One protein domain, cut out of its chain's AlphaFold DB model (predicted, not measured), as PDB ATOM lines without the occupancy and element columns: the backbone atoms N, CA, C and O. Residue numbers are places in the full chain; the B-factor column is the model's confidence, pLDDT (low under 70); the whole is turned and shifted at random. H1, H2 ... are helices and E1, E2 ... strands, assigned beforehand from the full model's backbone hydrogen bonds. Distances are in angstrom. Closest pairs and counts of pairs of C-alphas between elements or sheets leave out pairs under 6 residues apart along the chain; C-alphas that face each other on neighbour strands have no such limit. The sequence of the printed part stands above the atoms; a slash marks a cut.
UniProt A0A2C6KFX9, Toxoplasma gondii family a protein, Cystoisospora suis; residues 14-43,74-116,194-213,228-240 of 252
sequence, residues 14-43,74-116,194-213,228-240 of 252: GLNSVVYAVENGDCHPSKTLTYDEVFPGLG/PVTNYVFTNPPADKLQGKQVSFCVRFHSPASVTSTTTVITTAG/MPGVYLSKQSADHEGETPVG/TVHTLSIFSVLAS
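What this domain is: This is residues 14 to 43, 74 to 116, 194 to 213 and 228 to 240 of the 252 residues of the protein "Toxoplasma gondii family a protein" of Cystoisospora suis (UniProt A0A2C6KFX9). Two small, twisted sheets are loosely put together: E4 runs through the middle, with the hairpin of E1 and E2 on one side of it and the sheet E3 - E7 - E5 on the other. E6 lies alongside E5, and the short helix H2 is at one end. The 106 printed residues run E1 E2 H1 E3 H2 E4 E5 E6 E7; both sheets, E2 - E1 - E4 and E3 - E7 - E5, are antiparallel, and the class is mostly strand. The whole is compact, with a radius of gyration of the C-alphas of 14.8 A and spans of 47 by 33 by 24 A.

How they stand to each other: Start at E1, residues 18 to 23, which forms a hairpin with E2, residues 26 to 34; N 21 and O 31 are 2.9 A apart. E2 bends by 95 degrees at residue 30. On the other side of E1 find E4, residues 93 to 100, with N 20 and O 96 at 2.8 A. H1, residues 35 to 38, is on this strongly twisted sheet at a height of 5.5 A, over none of its strands. In the second sheet, E7, residues 228 to 235, is the inner strand: N 78 of E3, residues 74 to 81, is 2.8 A from O 232, and N 110 of E5, residues 105 to 114, is 3.0 A from O 231. Each strand of one sheet is apart from each of the other. E6, residues 196 to 199, pairs with no named strand; its closest C-alphas to E5 are Gly 196 and Val 111, 6.3 A apart. H2, residues 85 to 88, is on neither sheet. Both helices are too short for an O i to N i+4 pair.

Where its parts are: Find C-alpha 18 at (-54.895, 48.459, 14.704), where E1 begins. E5 is 28.1 A long, E4 23.3 A and E3 22.8 A. E7 ends at C-alpha 235, (-34.675, 39.239, 10.190).

The domain as a whole: The cuts leave C-alphas 43 and 74 33.9 A apart, 116 and 194 17.7 A, and 213 and 228 31.2 A. Of the links that are printed whole, none is long. Confidence is under 70 in 51 residues, among them 101 to 116 and 228 to 240.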
ATOM      1  N   GLY A  14     -47.895  51.581  15.963       64.12
ATOM      2  CA  GLY A  14     -48.848  51.096  14.961       64.12
ATOM      3  C   GLY A  14     -49.377  49.688  15.252       64.12
ATOM      4  O   GLY A  14     -50.582  49.463  15.173       64.12
ATOM      5  N   LEU A  15     -48.495  48.754  15.631       75.31
ATOM      6  CA  LEU A  15     -48.836  47.333  15.813       75.31
ATOM      7  C   LEU A  15     -49.795  47.069  16.979       75.31
ATOM      8  O   LEU A  15     -50.546  46.098  16.936       75.31
ATOM      9  N   ASN A  16     -49.779  47.916  18.012       75.00
ATOM     10  CA  ASN A  16     -50.708  47.829  19.145       75.00
ATOM     11  C   ASN A  16     -51.985  48.667  18.948       75.00
ATOM     12  O   ASN A  16     -52.881  48.600  19.783       75.00
ATOM     13  N   SER A  17     -52.086  49.448  17.867       79.44
ATOM     14  CA  SER A  17     -53.235  50.325  17.620       79.44
ATOM     15  C   SER A  17     -54.319  49.633  16.797       79.44
ATOM     16  O   SER A  17     -55.477  49.593  17.213       79.44
ATOM     17  N   VAL A  18     -53.948  49.066  15.647       85.94
ATOM     18  CA  VAL A  18     -54.895  48.459  14.704       85.94
ATOM     19  C   VAL A  18     -54.341  47.183  14.087       85.94
ATOM     20  O   VAL A  18     -53.132  46.989  13.962       85.94
ATOM     21  N   VAL A  19     -55.259  46.336  13.647       89.62
ATOM     22  CA  VAL A  19     -55.014  45.140  12.842       89.62
ATOM     23  C   VAL A  19     -55.858  45.205  11.573       89.62
ATOM     24  O   VAL A  19     -56.736  46.051  11.450       89.62
ATOM     25  N   TYR A  20     -55.608  44.329  10.610       90.62
ATOM     26  CA  TYR A  20     -56.362  44.260   9.359       90.62
ATOM     27  C   TYR A  20     -57.269  43.031   9.351       90.62
ATOM     28  O   TYR A  20     -56.914  41.976   9.882       90.62
ATOM     29  N   ALA A  21     -58.445  43.158   8.743       90.44
ATOM     30  CA  ALA A  21     -59.390  42.057   8.624       90.44
ATOM     31  C   ALA A  21     -58.848  40.943   7.713       90.44
ATOM     32  O   ALA A  21     -58.183  41.214   6.712       90.44
ATOM     33  N   VAL A  22     -59.183  39.695   8.042       88.44
ATOM     34  CA  VAL A  22     -58.974  38.540   7.161       88.44
ATOM     35  C   VAL A  22     -60.275  38.258   6.418       88.44
ATOM     36  O   VAL A  22     -61.307  38.026   7.045       88.44
ATOM     37  N   GLU A  23     -60.229  38.235   5.091       87.62
ATOM     38  CA  GLU A  23     -61.362  37.899   4.228       87.62
ATOM     39  C   GLU A  23     -60.925  36.836   3.218       87.62
ATOM     40  O   GLU A  23     -59.872  36.945   2.598       87.62
ATOM     41  N   ASN A  24     -61.704  35.757   3.087       83.94
ATOM     42  CA  ASN A  24     -61.387  34.611   2.219       83.94
ATOM     43  C   ASN A  24     -59.994  33.983   2.451       83.94
ATOM     44  O   ASN A  24     -59.444  33.331   1.571       83.94
ATOM     45  N   GLY A  25     -59.440  34.138   3.659       78.06
ATOM     46  CA  GLY A  25     -58.123  33.613   4.022       78.06
ATOM     47  C   GLY A  25     -56.948  34.533   3.688       78.06
ATOM     48  O   GLY A  25     -55.816  34.154   3.988       78.06
ATOM     49  N   ASP A  26     -57.216  35.724   3.151       82.00
ATOM     50  CA  ASP A  26     -56.232  36.752   2.821       82.00
ATOM     51  C   ASP A  26     -56.472  38.038   3.623       82.00
ATOM     52  O   ASP A  26     -57.552  38.280   4.165       82.00
ATOM     53  N   CYS A  27     -55.445  38.879   3.717       84.88
ATOM     54  CA  CYS A  27     -55.528  40.144   4.438       84.88
ATOM     55  C   CYS A  27     -56.198  41.212   3.582       84.88
ATOM     56  O   CYS A  27     -55.739  41.509   2.479       84.88
ATOM     57  N   HIS A  28     -57.248  41.839   4.105       86.50
ATOM     58  CA  HIS A  28     -57.919  42.923   3.405       86.50
ATOM     59  C   HIS A  28     -57.057  44.199   3.444       86.50
ATOM     60  O   HIS A  28     -56.655  44.640   4.525       86.50
ATOM     61  N   PRO A  29     -56.787  44.856   2.300       77.38
ATOM     62  CA  PRO A  29     -55.724  45.848   2.223       77.38
ATOM     63  C   PRO A  29     -55.997  47.173   2.927       77.38
ATOM     64  O   PRO A  29     -55.052  47.898   3.241       77.38
ATOM     65  N   SER A  30     -57.269  47.480   3.177       84.75
ATOM     66  CA  SER A  30     -57.696  48.774   3.727       84.75
ATOM     67  C   SER A  30     -58.712  48.657   4.861       84.75
ATOM     68  O   SER A  30     -59.200  49.672   5.343       84.75
ATOM     69  N   LYS A  31     -59.065  47.435   5.278       89.81
ATOM     70  CA  LYS A  31     -60.080  47.228   6.318       89.81
ATOM     71  C   LYS A  31     -59.368  46.976   7.633       89.81
ATOM     72  O   LYS A  31     -58.861  45.879   7.857       89.81
ATOM     73  N   THR A  32     -59.301  48.015   8.452       90.00
ATOM     74  CA  THR A  32     -58.685  47.976   9.777       90.00
ATOM     75  C   THR A  32     -59.718  47.666  10.851       90.00
ATOM     76  O   THR A  32     -60.877  48.051  10.724       90.00
ATOM     77  N   LEU A  33     -59.276  47.000  11.908       88.81
ATOM     78  CA  LEU A  33     -60.013  46.688  13.125       88.81
ATOM     79  C   LEU A  33     -59.146  47.091  14.320       88.81
ATOM     80  O   LEU A  33     -57.916  47.041  14.256       88.81
ATOM     81  N   THR A  34     -59.771  47.462  15.421       87.88
ATOM     82  CA  THR A  34     -59.108  47.647  16.712       87.88
ATOM     83  C   THR A  34     -58.974  46.316  17.448       87.88
ATOM     84  O   THR A  34     -59.694  45.351  17.183       87.88
ATOM     85  N   TYR A  35     -58.060  46.249  18.418       83.06
ATOM     86  CA  TYR A  35     -57.934  45.059  19.263       83.06
ATOM     87  C   TYR A  35     -59.173  44.794  20.123       83.06
ATOM     88  O   TYR A  35     -59.420  43.638  20.446       83.06
ATOM     89  N   ASP A  36     -59.957  45.816  20.474       82.75
ATOM     90  CA  ASP A  36     -61.210  45.627  21.214       82.75
ATOM     91  C   ASP A  36     -62.306  45.007  20.329       82.75
ATOM     92  O   ASP A  36     -63.032  44.125  20.773       82.75
ATOM     93  N   GLU A  37     -62.357  45.361  19.040       84.50
ATOM     94  CA  GLU A  37     -63.256  44.707  18.075       84.50
ATOM     95  C   GLU A  37     -62.893  43.235  17.845       84.50
ATOM     96  O   GLU A  37     -63.774  42.385  17.710       84.50
ATOM     97  N   VAL A  38     -61.594  42.917  17.803       82.19
ATOM     98  CA  VAL A  38     -61.112  41.535  17.635       82.19
ATOM     99  C   VAL A  38     -61.226  40.738  18.931       82.19
ATOM    100  O   VAL A  38     -61.484  39.536  18.897       82.19
ATOM    101  N   PHE A  39     -61.076  41.393  20.079       81.06
ATOM    102  CA  PHE A  39     -61.082  40.761  21.390       81.06
ATOM    103  C   PHE A  39     -61.967  41.533  22.390       81.06
ATOM    104  O   PHE A  39     -61.451  42.202  23.296       81.06
ATOM    105  N   PRO A  40     -63.301  41.420  22.264       75.25
ATOM    106  CA  PRO A  40     -64.231  42.205  23.070       75.25
ATOM    107  C   PRO A  40     -64.110  41.902  24.567       75.25
ATOM    108  O   PRO A  40     -64.144  40.742  24.983       75.25
ATOM    109  N   GLY A  41     -64.028  42.948  25.394       67.69
ATOM    110  CA  GLY A  41     -63.953  42.815  26.858       67.69
ATOM    111  C   GLY A  41     -62.531  42.795  27.433       67.69
ATOM    112  O   GLY A  41     -62.345  42.502  28.619       67.69
ATOM    113  N   LEU A  42     -61.532  43.127  26.612       65.69
ATOM    114  CA  LEU A  42     -60.179  43.477  27.059       65.69
ATOM    115  C   LEU A  42     -59.985  44.979  27.310       65.69
ATOM    116  O   LEU A  42     -59.025  45.346  27.980       65.69
ATOM    117  N   GLY A  43     -60.868  45.834  26.783       51.75
ATOM    118  CA  GLY A  43     -60.647  47.275  26.638       51.75
ATOM    119  C   GLY A  43     -60.642  48.154  27.895       51.75
ATOM    120  O   GLY A  43     -60.384  49.344  27.754       51.75
ATOM    121  N   PRO A  74     -28.575  43.600  12.522       66.69
ATOM    122  CA  PRO A  74     -29.587  43.808  13.547       66.69
ATOM    123  C   PRO A  74     -30.818  42.942  13.259       66.69
ATOM    124  O   PRO A  74     -31.425  43.022  12.193       66.69
ATOM    125  N   VAL A  75     -31.226  42.146  14.241       70.00
ATOM    126  CA  VAL A  75     -32.429  41.307  14.204       70.00
ATOM    127  C   VAL A  75     -33.494  41.929  15.082       70.00
ATOM    128  O   VAL A  75     -33.227  42.325  16.217       70.00
ATOM    129  N   THR A  76     -34.721  42.011  14.571       76.06
ATOM    130  CA  THR A  76     -35.861  42.512  15.337       76.06
ATOM    131  C   THR A  76     -36.888  41.405  15.536       76.06
ATOM    132  O   THR A  76     -37.500  40.916  14.595       76.06
ATOM    133  N   ASN A  77     -37.134  41.042  16.787       76.00
ATOM    134  CA  ASN A  77     -38.148  40.068  17.157       76.00
ATOM    135  C   ASN A  77     -39.413  40.785  17.628       76.00
ATOM    136  O   ASN A  77     -39.347  41.755  18.384       76.00
ATOM    137  N   TYR A  78     -40.561  40.281  17.198       79.88
ATOM    138  CA  TYR A  78     -41.884  40.744  17.589       79.88
ATOM    139  C   TYR A  78     -42.644  39.578  18.219       79.88
ATOM    140  O   TYR A  78     -42.961  38.586  17.570       79.88
ATOM    141  N   VAL A  79     -42.953  39.685  19.502       79.75
ATOM    142  CA  VAL A  79     -43.690  38.654  20.236       79.75
ATOM    143  C   VAL A  79     -45.131  39.105  20.385       79.75
ATOM    144  O   VAL A  79     -45.378  40.160  20.968       79.75
ATOM    145  N   PHE A  80     -46.066  38.307  19.875       81.06
ATOM    146  CA  PHE A  80     -47.494  38.469  20.113       81.06
ATOM    147  C   PHE A  80     -47.956  37.491  21.192       81.06
ATOM    148  O   PHE A  80     -47.813  36.270  21.064       81.06
ATOM    149  N   THR A  81     -48.558  38.020  22.250       76.44
ATOM    150  CA  THR A  81     -49.145  37.196  23.309       76.44
ATOM    151  C   THR A  81     -50.651  37.110  23.119       76.44
ATOM    152  O   THR A  81     -51.358  38.119  23.187       76.44
ATOM    153  N   ASN A  82     -51.152  35.891  22.903       74.62
ATOM    154  CA  ASN A  82     -52.581  35.663  22.763       74.62
ATOM    155  C   ASN A  82     -53.321  36.049  24.057       74.62
ATOM    156  O   ASN A  82     -52.863  35.685  25.147       74.62
ATOM    157  N   PRO A  83     -54.460  36.761  23.985       72.75
ATOM    158  CA  PRO A  83     -55.283  36.980  25.162       72.75
ATOM    159  C   PRO A  83     -55.758  35.675  25.825       72.75
ATOM    160  O   PRO A  83     -55.912  34.661  25.143       72.75
ATOM    161  N   PRO A  84     -56.041  35.709  27.140       71.25
ATOM    162  CA  PRO A  84     -56.633  34.586  27.862       71.25
ATOM    163  C   PRO A  84     -57.944  34.075  27.240       71.25
ATOM    164  O   PRO A  84     -58.724  34.842  26.673       71.25
ATOM    165  N   ALA A  85     -58.198  32.773  27.376       70.12
ATOM    166  CA  ALA A  85     -59.333  32.080  26.760       70.12
ATOM    167  C   ALA A  85     -60.712  32.621  27.183       70.12
ATOM    168  O   ALA A  85     -61.635  32.676  26.369       70.12
ATOM    169  N   ASP A  86     -60.846  33.057  28.436       70.25
ATOM    170  CA  ASP A  86     -62.050  33.688  28.988       70.25
ATOM    171  C   ASP A  86     -62.391  35.000  28.270       70.25
ATOM    172  O   ASP A  86     -63.562  35.304  28.046       70.25
ATOM    173  N   LYS A  87     -61.371  35.736  27.812       69.31
ATOM    174  CA  LYS A  87     -61.529  36.972  27.029       69.31
ATOM    175  C   LYS A  87     -61.886  36.710  25.571       69.31
ATOM    176  O   LYS A  87     -62.463  37.570  24.919       69.31
ATOM    177  N   LEU A  88     -61.586  35.515  25.075       70.62
ATOM    178  CA  LEU A  88     -61.996  35.070  23.747       70.62
ATOM    179  C   LEU A  88     -63.429  34.522  23.739       70.62
ATOM    180  O   LEU A  88     -63.986  34.325  22.664       70.62
ATOM    181  N   GLN A  89     -64.044  34.289  24.909       71.56
ATOM    182  CA  GLN A  89     -65.407  33.750  25.049       71.56
ATOM    183  C   GLN A  89     -65.635  32.482  24.201       71.56
ATOM    184  O   GLN A  89     -66.689  32.299  23.595       71.56
ATOM    185  N   GLY A  90     -64.610  31.631  24.083       69.69
ATOM    186  CA  GLY A  90     -64.650  30.427  23.244       69.69
ATOM    187  C   GLY A  90     -64.587  30.673  21.729       69.69
ATOM    188  O   GLY A  90     -64.646  29.717  20.959       69.69
ATOM    189  N   LYS A  91     -64.453  31.924  21.274       73.00
ATOM    190  CA  LYS A  91     -64.385  32.282  19.852       73.00
ATOM    191  C   LYS A  91     -62.979  32.083  19.290       73.00
ATOM    192  O   LYS A  91     -61.972  32.183  19.990       73.00
ATOM    193  N   GLN A  92     -62.933  31.810  17.990       77.00
ATOM    194  CA  GLN A  92     -61.717  31.845  17.186       77.00
ATOM    195  C   GLN A  92     -61.708  33.156  16.415       77.00
ATOM    196  O   GLN A  92     -62.720  33.523  15.817       77.00
ATOM    197  N   VAL A  93     -60.580  33.855  16.425       82.75
ATOM    198  CA  VAL A  93     -60.442  35.134  15.729       82.75
ATOM    199  C   VAL A  93     -59.214  35.117  14.845       82.75
ATOM    200  O   VAL A  93     -58.226  34.435  15.116       82.75
ATOM    201  N   SER A  94     -59.309  35.815  13.721       86.75
ATOM    202  CA  SER A  94     -58.251  35.871  12.721       86.75
ATOM    203  C   SER A  94     -58.080  37.301  12.253       86.75
ATOM    204  O   SER A  94     -59.053  37.954  11.885       86.75
ATOM    205  N   PHE A  95     -56.847  37.782  12.276       89.06
ATOM    206  CA  PHE A  95     -56.508  39.140  11.878       89.06
ATOM    207  C   PHE A  95     -55.115  39.168  11.263       89.06
ATOM    208  O   PHE A  95     -54.330  38.230  11.425       89.06
ATOM    209  N   CYS A  96     -54.808  40.250  10.559       88.94
ATOM    210  CA  CYS A  96     -53.497  40.476   9.982       88.94
ATOM    211  C   CYS A  96     -52.786  41.655  10.627       88.94
ATOM    212  O   CYS A  96     -53.399  42.660  10.978       88.94
ATOM    213  N   VAL A  97     -51.468  41.565  10.686       86.69
ATOM    214  CA  VAL A  97     -50.587  42.688  11.005       86.69
ATOM    215  C   VAL A  97     -49.630  42.932   9.851       86.69
ATOM    216  O   VAL A  97     -49.309  42.011   9.099       86.69
ATOM    217  N   ARG A  98     -49.203  44.186   9.703       83.94
ATOM    218  CA  ARG A  98     -48.276  44.618   8.659       83.94
ATOM    219  C   ARG A  98     -47.034  45.221   9.279       83.94
ATOM    220  O   ARG A  98     -47.136  46.087  10.146       83.94
ATOM    221  N   PHE A  99     -45.886  44.787   8.790       78.81
ATOM    222  CA  PHE A  99     -44.585  45.332   9.123       78.81
ATOM    223  C   PHE A  99     -44.025  45.986   7.870       78.81
ATOM    224  O   PHE A  99     -43.806  45.328   6.855       78.81
ATOM    225  N   HIS A 100     -43.803  47.292   7.952       74.25
ATOM    226  CA  HIS A 100     -43.229  48.052   6.854       74.25
ATOM    227  C   HIS A 100     -41.717  48.140   7.056       74.25
ATOM    228  O   HIS A 100     -41.262  48.734   8.036       74.25
ATOM    229  N   SER A 101     -40.923  47.598   6.139       67.19
ATOM    230  CA  SER A 101     -39.465  47.723   6.183       67.19
ATOM    231  C   SER A 101     -38.950  48.542   4.999       67.19
ATOM    232  O   SER A 101     -39.364  48.303   3.868       67.19
ATOM    233  N   PRO A 102     -38.023  49.494   5.220       64.81
ATOM    234  CA  PRO A 102     -37.387  50.235   4.130       64.81
ATOM    235  C   PRO A 102     -36.356  49.398   3.349       64.81
ATOM    236  O   PRO A 102     -35.835  49.873   2.345       64.81
ATOM    237  N   ALA A 103     -36.035  48.189   3.812       66.31
ATOM    238  CA  ALA A 103     -35.080  47.269   3.199       66.31
ATOM    239  C   ALA A 103     -35.716  45.888   2.995       66.31
ATOM    240  O   ALA A 103     -36.732  45.600   3.632       66.31
ATOM    241  N   SER A 104     -35.101  45.047   2.153       66.00
ATOM    242  CA  SER A 104     -35.514  43.648   1.999       66.00
ATOM    243  C   SER A 104     -35.449  42.940   3.352       66.00
ATOM    244  O   SER A 104     -34.580  43.238   4.179       66.00
ATOM    245  N   VAL A 105     -36.395  42.043   3.610       67.69
ATOM    246  CA  VAL A 105     -36.506  41.357   4.899       67.69
ATOM    247  C   VAL A 105     -36.727  39.877   4.680       67.69
ATOM    248  O   VAL A 105     -37.641  39.478   3.965       67.69
ATOM    249  N   THR A 106     -35.947  39.068   5.384       68.56
ATOM    250  CA  THR A 106     -36.194  37.636   5.520       68.56
ATOM    251  C   THR A 106     -36.970  37.416   6.811       68.56
ATOM    252  O   THR A 106     -36.571  37.878   7.879       68.56
ATOM    253  N   SER A 107     -38.105  36.729   6.752       66.88
ATOM    254  CA  SER A 107     -38.955  36.567   7.939       66.88
ATOM    255  C   SER A 107     -39.120  35.108   8.315       66.88
ATOM    256  O   SER A 107     -39.375  34.260   7.466       66.88
ATOM    257  N   THR A 108     -39.033  34.805   9.609       67.69
ATOM    258  CA  THR A 108     -39.319  33.468  10.133       67.69
ATOM    259  C   THR A 108     -40.390  33.563  11.202       67.69
ATOM    260  O   THR A 108     -40.300  34.321  12.165       67.69
ATOM    261  N   THR A 109     -41.441  32.773  11.038       64.00
ATOM    262  CA  THR A 109     -42.537  32.727  12.003       64.00
ATOM    263  C   THR A 109     -42.432  31.461  12.833       64.00
ATOM    264  O   THR A 109     -42.428  30.369  12.270       64.00
ATOM    265  N   THR A 110     -42.417  31.601  14.159       63.91
ATOM    266  CA  THR A 110     -42.391  30.464  15.082       63.91
ATOM    267  C   THR A 110     -43.591  30.525  16.023       63.91
ATOM    268  O   THR A 110     -43.900  31.545  16.634       63.91
ATOM    269  N   VAL A 111     -44.299  29.411  16.171       61.72
ATOM    270  CA  VAL A 111     -45.432  29.310  17.099       61.72
ATOM    271  C   VAL A 111     -45.005  28.476  18.298       61.72
ATOM    272  O   VAL A 111     -44.568  27.341  18.124       61.72
ATOM    273  N   ILE A 112     -45.127  29.031  19.509       60.41
ATOM    274  CA  ILE A 112     -44.806  28.337  20.759       60.41
ATOM    275  C   ILE A 112     -46.093  28.167  21.567       60.41
ATOM    276  O   ILE A 112     -46.591  29.086  22.216       60.41
ATOM    277  N   THR A 113     -46.640  26.959  21.569       54.66
ATOM    278  CA  THR A 113     -47.806  26.639  22.400       54.66
ATOM    279  C   THR A 113     -47.326  26.208  23.780       54.66
ATOM    280  O   THR A 113     -46.652  25.187  23.908       54.66
ATOM    281  N   THR A 114     -47.654  26.970  24.825       47.66
ATOM    282  CA  THR A 114     -47.379  26.557  26.206       47.66
ATOM    283  C   THR A 114     -48.607  25.830  26.742       47.66
ATOM    284  O   THR A 114     -49.675  26.413  26.924       47.66
ATOM    285  N   ALA A 115     -48.481  24.521  26.965       43.34
ATOM    286  CA  ALA A 115     -49.523  23.757  27.634       43.34
ATOM    287  C   ALA A 115     -49.608  24.209  29.101       43.34
ATOM    288  O   ALA A 115     -48.625  24.118  29.839       43.34
ATOM    289  N   GLY A 116     -50.774  24.699  29.530       37.59
ATOM    290  CA  GLY A 116     -51.081  24.821  30.955       37.59
ATOM    291  C   GLY A 116     -50.908  23.449  31.615       37.59
ATOM    292  O   GLY A 116     -51.433  22.456  31.121       37.59
ATOM    293  N   MET A 194     -55.809  25.482  12.446       52.66
ATOM    294  CA  MET A 194     -55.237  25.374  13.775       52.66
ATOM    295  C   MET A 194     -54.735  26.761  14.211       52.66
ATOM    296  O   MET A 194     -54.286  27.534  13.356       52.66
ATOM    297  N   PRO A 195     -54.826  27.100  15.509       63.25
ATOM    298  CA  PRO A 195     -54.227  28.326  16.019       63.25
ATOM    299  C   PRO A 195     -52.764  28.390  15.580       63.25
ATOM    300  O   PRO A 195     -52.034  27.400  15.656       63.25
ATOM    301  N   GLY A 196     -52.344  29.538  15.061       68.62
ATOM    302  CA  GLY A 196     -51.086  29.617  14.334       68.62
ATOM    303  C   GLY A 196     -50.853  30.969  13.687       68.62
ATOM    304  O   GLY A 196     -51.749  31.809  13.610       68.62
ATOM    305  N   VAL A 197     -49.624  31.171  13.224       73.81
ATOM    306  CA  VAL A 197     -49.197  32.394  12.549       73.81
ATOM    307  C   VAL A 197     -48.613  32.025  11.200       73.81
ATOM    308  O   VAL A 197     -47.831  31.081  11.098       73.81
ATOM    309  N   TYR A 198     -49.019  32.756  10.168       76.50
ATOM    310  CA  TYR A 198     -48.674  32.462   8.785       76.50
ATOM    311  C   TYR A 198     -48.297  33.739   8.047       76.50
ATOM    312  O   TYR A 198     -48.947  34.771   8.202       76.50
ATOM    313  N   LEU A 199     -47.283  33.651   7.194       76.38
ATOM    314  CA  LEU A 199     -46.980  34.702   6.230       76.38
ATOM    315  C   LEU A 199     -48.093  34.765   5.183       76.38
ATOM    316  O   LEU A 199     -48.538  33.737   4.664       76.38
ATOM    317  N   SER A 200     -48.564  35.973   4.882       73.62
ATOM    318  CA  SER A 200     -49.472  36.177   3.759       73.62
ATOM    319  C   SER A 200     -48.746  35.856   2.455       73.62
ATOM    320  O   SER A 200     -47.601  36.263   2.261       73.62
ATOM    321  N   LYS A 201     -49.441  35.197   1.522       71.44
ATOM    322  CA  LYS A 201     -48.924  34.897   0.176       71.44
ATOM    323  C   LYS A 201     -48.507  36.147  -0.606       71.44
ATOM    324  O   LYS A 201     -47.760  36.043  -1.564       71.44
ATOM    325  N   GLN A 202     -49.029  37.313  -0.225       68.25
ATOM    326  CA  GLN A 202     -48.723  38.594  -0.865       68.25
ATOM    327  C   GLN A 202     -47.409  39.211  -0.369       68.25
ATOM    328  O   GLN A 202     -46.942  40.186  -0.946       68.25
ATOM    329  N   SER A 203     -46.842  38.677   0.714       63.84
ATOM    330  CA  SER A 203     -45.755  39.315   1.457       63.84
ATOM    331  C   SER A 203     -44.434  38.579   1.396       63.84
ATOM    332  O   SER A 203     -43.412  39.178   1.698       63.84
ATOM    333  N   ALA A 204     -44.441  37.305   1.032       62.12
ATOM    334  CA  ALA A 204     -43.234  36.522   0.876       62.12
ATOM    335  C   ALA A 204     -43.284  35.814  -0.471       62.12
ATOM    336  O   ALA A 204     -44.328  35.277  -0.858       62.12
ATOM    337  N   ASP A 205     -42.159  35.812  -1.173       63.50
ATOM    338  CA  ASP A 205     -41.957  34.869  -2.259       63.50
ATOM    339  C   ASP A 205     -41.818  33.431  -1.719       63.50
ATOM    340  O   ASP A 205     -42.022  33.140  -0.536       63.50
ATOM    341  N   HIS A 206     -41.510  32.496  -2.611       51.47
ATOM    342  CA  HIS A 206     -41.352  31.085  -2.269       51.47
ATOM    343  C   HIS A 206     -40.179  30.816  -1.308       51.47
ATOM    344  O   HIS A 206     -40.123  29.721  -0.749       51.47
ATOM    345  N   GLU A 207     -39.292  31.791  -1.084       62.22
ATOM    346  CA  GLU A 207     -38.126  31.679  -0.203       62.22
ATOM    347  C   GLU A 207     -38.304  32.425   1.133       62.22
ATOM    348  O   GLU A 207     -37.446  32.333   2.010       62.22
ATOM    349  N   GLY A 208     -39.443  33.096   1.353       63.81
ATOM    350  CA  GLY A 208     -39.698  33.814   2.606       63.81
ATOM    351  C   GLY A 208     -39.125  35.234   2.635       63.81
ATOM    352  O   GLY A 208     -39.036  35.827   3.718       63.81
ATOM    353  N   GLU A 209     -38.732  35.773   1.477       69.50
ATOM    354  CA  GLU A 209     -38.181  37.119   1.346       69.50
ATOM    355  C   GLU A 209     -39.274  38.123   0.942       69.50
ATOM    356  O   GLU A 209     -40.110  37.872   0.068       69.50
ATOM    357  N   THR A 210     -39.289  39.273   1.619       69.56
ATOM    358  CA  THR A 210     -40.152  40.412   1.292       69.56
ATOM    359  C   THR A 210     -39.317  41.485   0.592       69.56
ATOM    360  O   THR A 210     -38.444  42.070   1.244       69.56
ATOM    361  N   PRO A 211     -39.584  41.799  -0.691       67.12
ATOM    362  CA  PRO A 211     -38.826  42.804  -1.428       67.12
ATOM    363  C   PRO A 211     -38.939  44.211  -0.828       67.12
ATOM    364  O   PRO A 211     -39.920  44.566  -0.170       67.12
ATOM    365  N   VAL A 212     -37.952  45.059  -1.133       68.94
ATOM    366  CA  VAL A 212     -37.950  46.479  -0.749       68.94
ATOM    367  C   VAL A 212     -39.228  47.173  -1.231       68.94
ATOM    368  O   VAL A 212     -39.595  47.073  -2.401       68.94
ATOM    369  N   GLY A 213     -39.878  47.926  -0.339       65.56
ATOM    370  CA  GLY A 213     -41.088  48.692  -0.655       65.56
ATOM    371  C   GLY A 213     -42.394  47.898  -0.558       65.56
ATOM    372  O   GLY A 213     -43.448  48.455  -0.860       65.56
ATOM    373  N   THR A 228     -51.362  30.167  23.761       56.25
ATOM    374  CA  THR A 228     -50.402  30.144  22.659       56.25
ATOM    375  C   THR A 228     -49.616  31.447  22.658       56.25
ATOM    376  O   THR A 228     -50.187  32.531  22.532       56.25
ATOM    377  N   VAL A 229     -48.297  31.351  22.812       55.78
ATOM    378  CA  VAL A 229     -47.390  32.484  22.630       55.78
ATOM    379  C   VAL A 229     -46.880  32.418  21.201       55.78
ATOM    380  O   VAL A 229     -46.267  31.442  20.770       55.78
ATOM    381  N   HIS A 230     -47.152  33.457  20.428       56.47
ATOM    382  CA  HIS A 230     -46.713  33.508  19.048       56.47
ATOM    383  C   HIS A 230     -45.475  34.396  18.956       56.47
ATOM    384  O   HIS A 230     -45.534  35.597  19.216       56.47
ATOM    385  N   THR A 231     -44.343  33.804  18.585       53.75
ATOM    386  CA  THR A 231     -43.077  34.528  18.445       53.75
ATOM    387  C   THR A 231     -42.775  34.718  16.968       53.75
ATOM    388  O   THR A 231     -42.411  33.784  16.257       53.75
ATOM    389  N   LEU A 232     -42.912  35.946  16.486       58.31
ATOM    390  CA  LEU A 232     -42.554  36.301  15.122       58.31
ATOM    391  C   LEU A 232     -41.145  36.911  15.110       58.31
ATOM    392  O   LEU A 232     -40.926  38.012  15.614       58.31
ATOM    393  N   SER A 233     -40.180  36.214  14.516       54.59
ATOM    394  CA  SER A 233     -38.810  36.711  14.359       54.59
ATOM    395  C   SER A 233     -38.633  37.299  12.962       54.59
ATOM    396  O   SER A 233     -38.690  36.591  11.957       54.59
ATOM    397  N   ILE A 234     -38.427  38.613  12.882       54.97
ATOM    398  CA  ILE A 234     -38.245  39.313  11.608       54.97
ATOM    399  C   ILE A 234     -36.753  39.645  11.448       54.97
ATOM    400  O   ILE A 234     -36.195  40.474  12.173       54.97
ATOM    401  N   PHE A 235     -36.086  38.999  10.491       52.25
ATOM    402  CA  PHE A 235     -34.675  39.239  10.190       52.25
ATOM    403  C   PHE A 235     -34.561  40.304   9.098       52.25
ATOM    404  O   PHE A 235     -34.747  40.054   7.910       52.25
ATOM    405  N   SER A 236     -34.232  41.532   9.488       46.62
ATOM    406  CA  SER A 236     -33.887  42.564   8.515       46.62
ATOM    407  C   SER A 236     -32.449  42.346   8.053       46.62
ATOM    408  O   SER A 236     -31.502  42.773   8.712       46.62
ATOM    409  N   VAL A 237     -32.267  41.680   6.912       41.81
ATOM    410  CA  VAL A 237     -30.965  41.659   6.247       41.81
ATOM    411  C   VAL A 237     -30.810  42.998   5.537       41.81
ATOM    412  O   VAL A 237     -31.289  43.204   4.426       41.81
ATOM    413  N   LEU A 238     -30.131  43.941   6.192       35.81
ATOM    414  CA  LEU A 238     -29.579  45.093   5.490       35.81
ATOM    415  C   LEU A 238     -28.494  44.559   4.554       35.81
ATOM    416  O   LEU A 238     -27.335  44.425   4.948       35.81
ATOM    417  N   ALA A 239     -28.880  44.229   3.320       34.94
ATOM    418  CA  ALA A 239     -27.934  44.052   2.237       34.94
ATOM    419  C   ALA A 239     -27.188  45.381   2.105       34.94
ATOM    420  O   ALA A 239     -27.679  46.347   1.522       34.94
ATOM    421  N   SER A 240     -26.018  45.457   2.733       31.44
ATOM    422  CA  SER A 240     -25.105  46.567   2.546       31.44
ATOM    423  C   SER A 240     -24.684  46.495   1.089       31.44
ATOM    424  O   SER A 240     -23.845  45.674   0.725       31.44
TER     425      SER A 240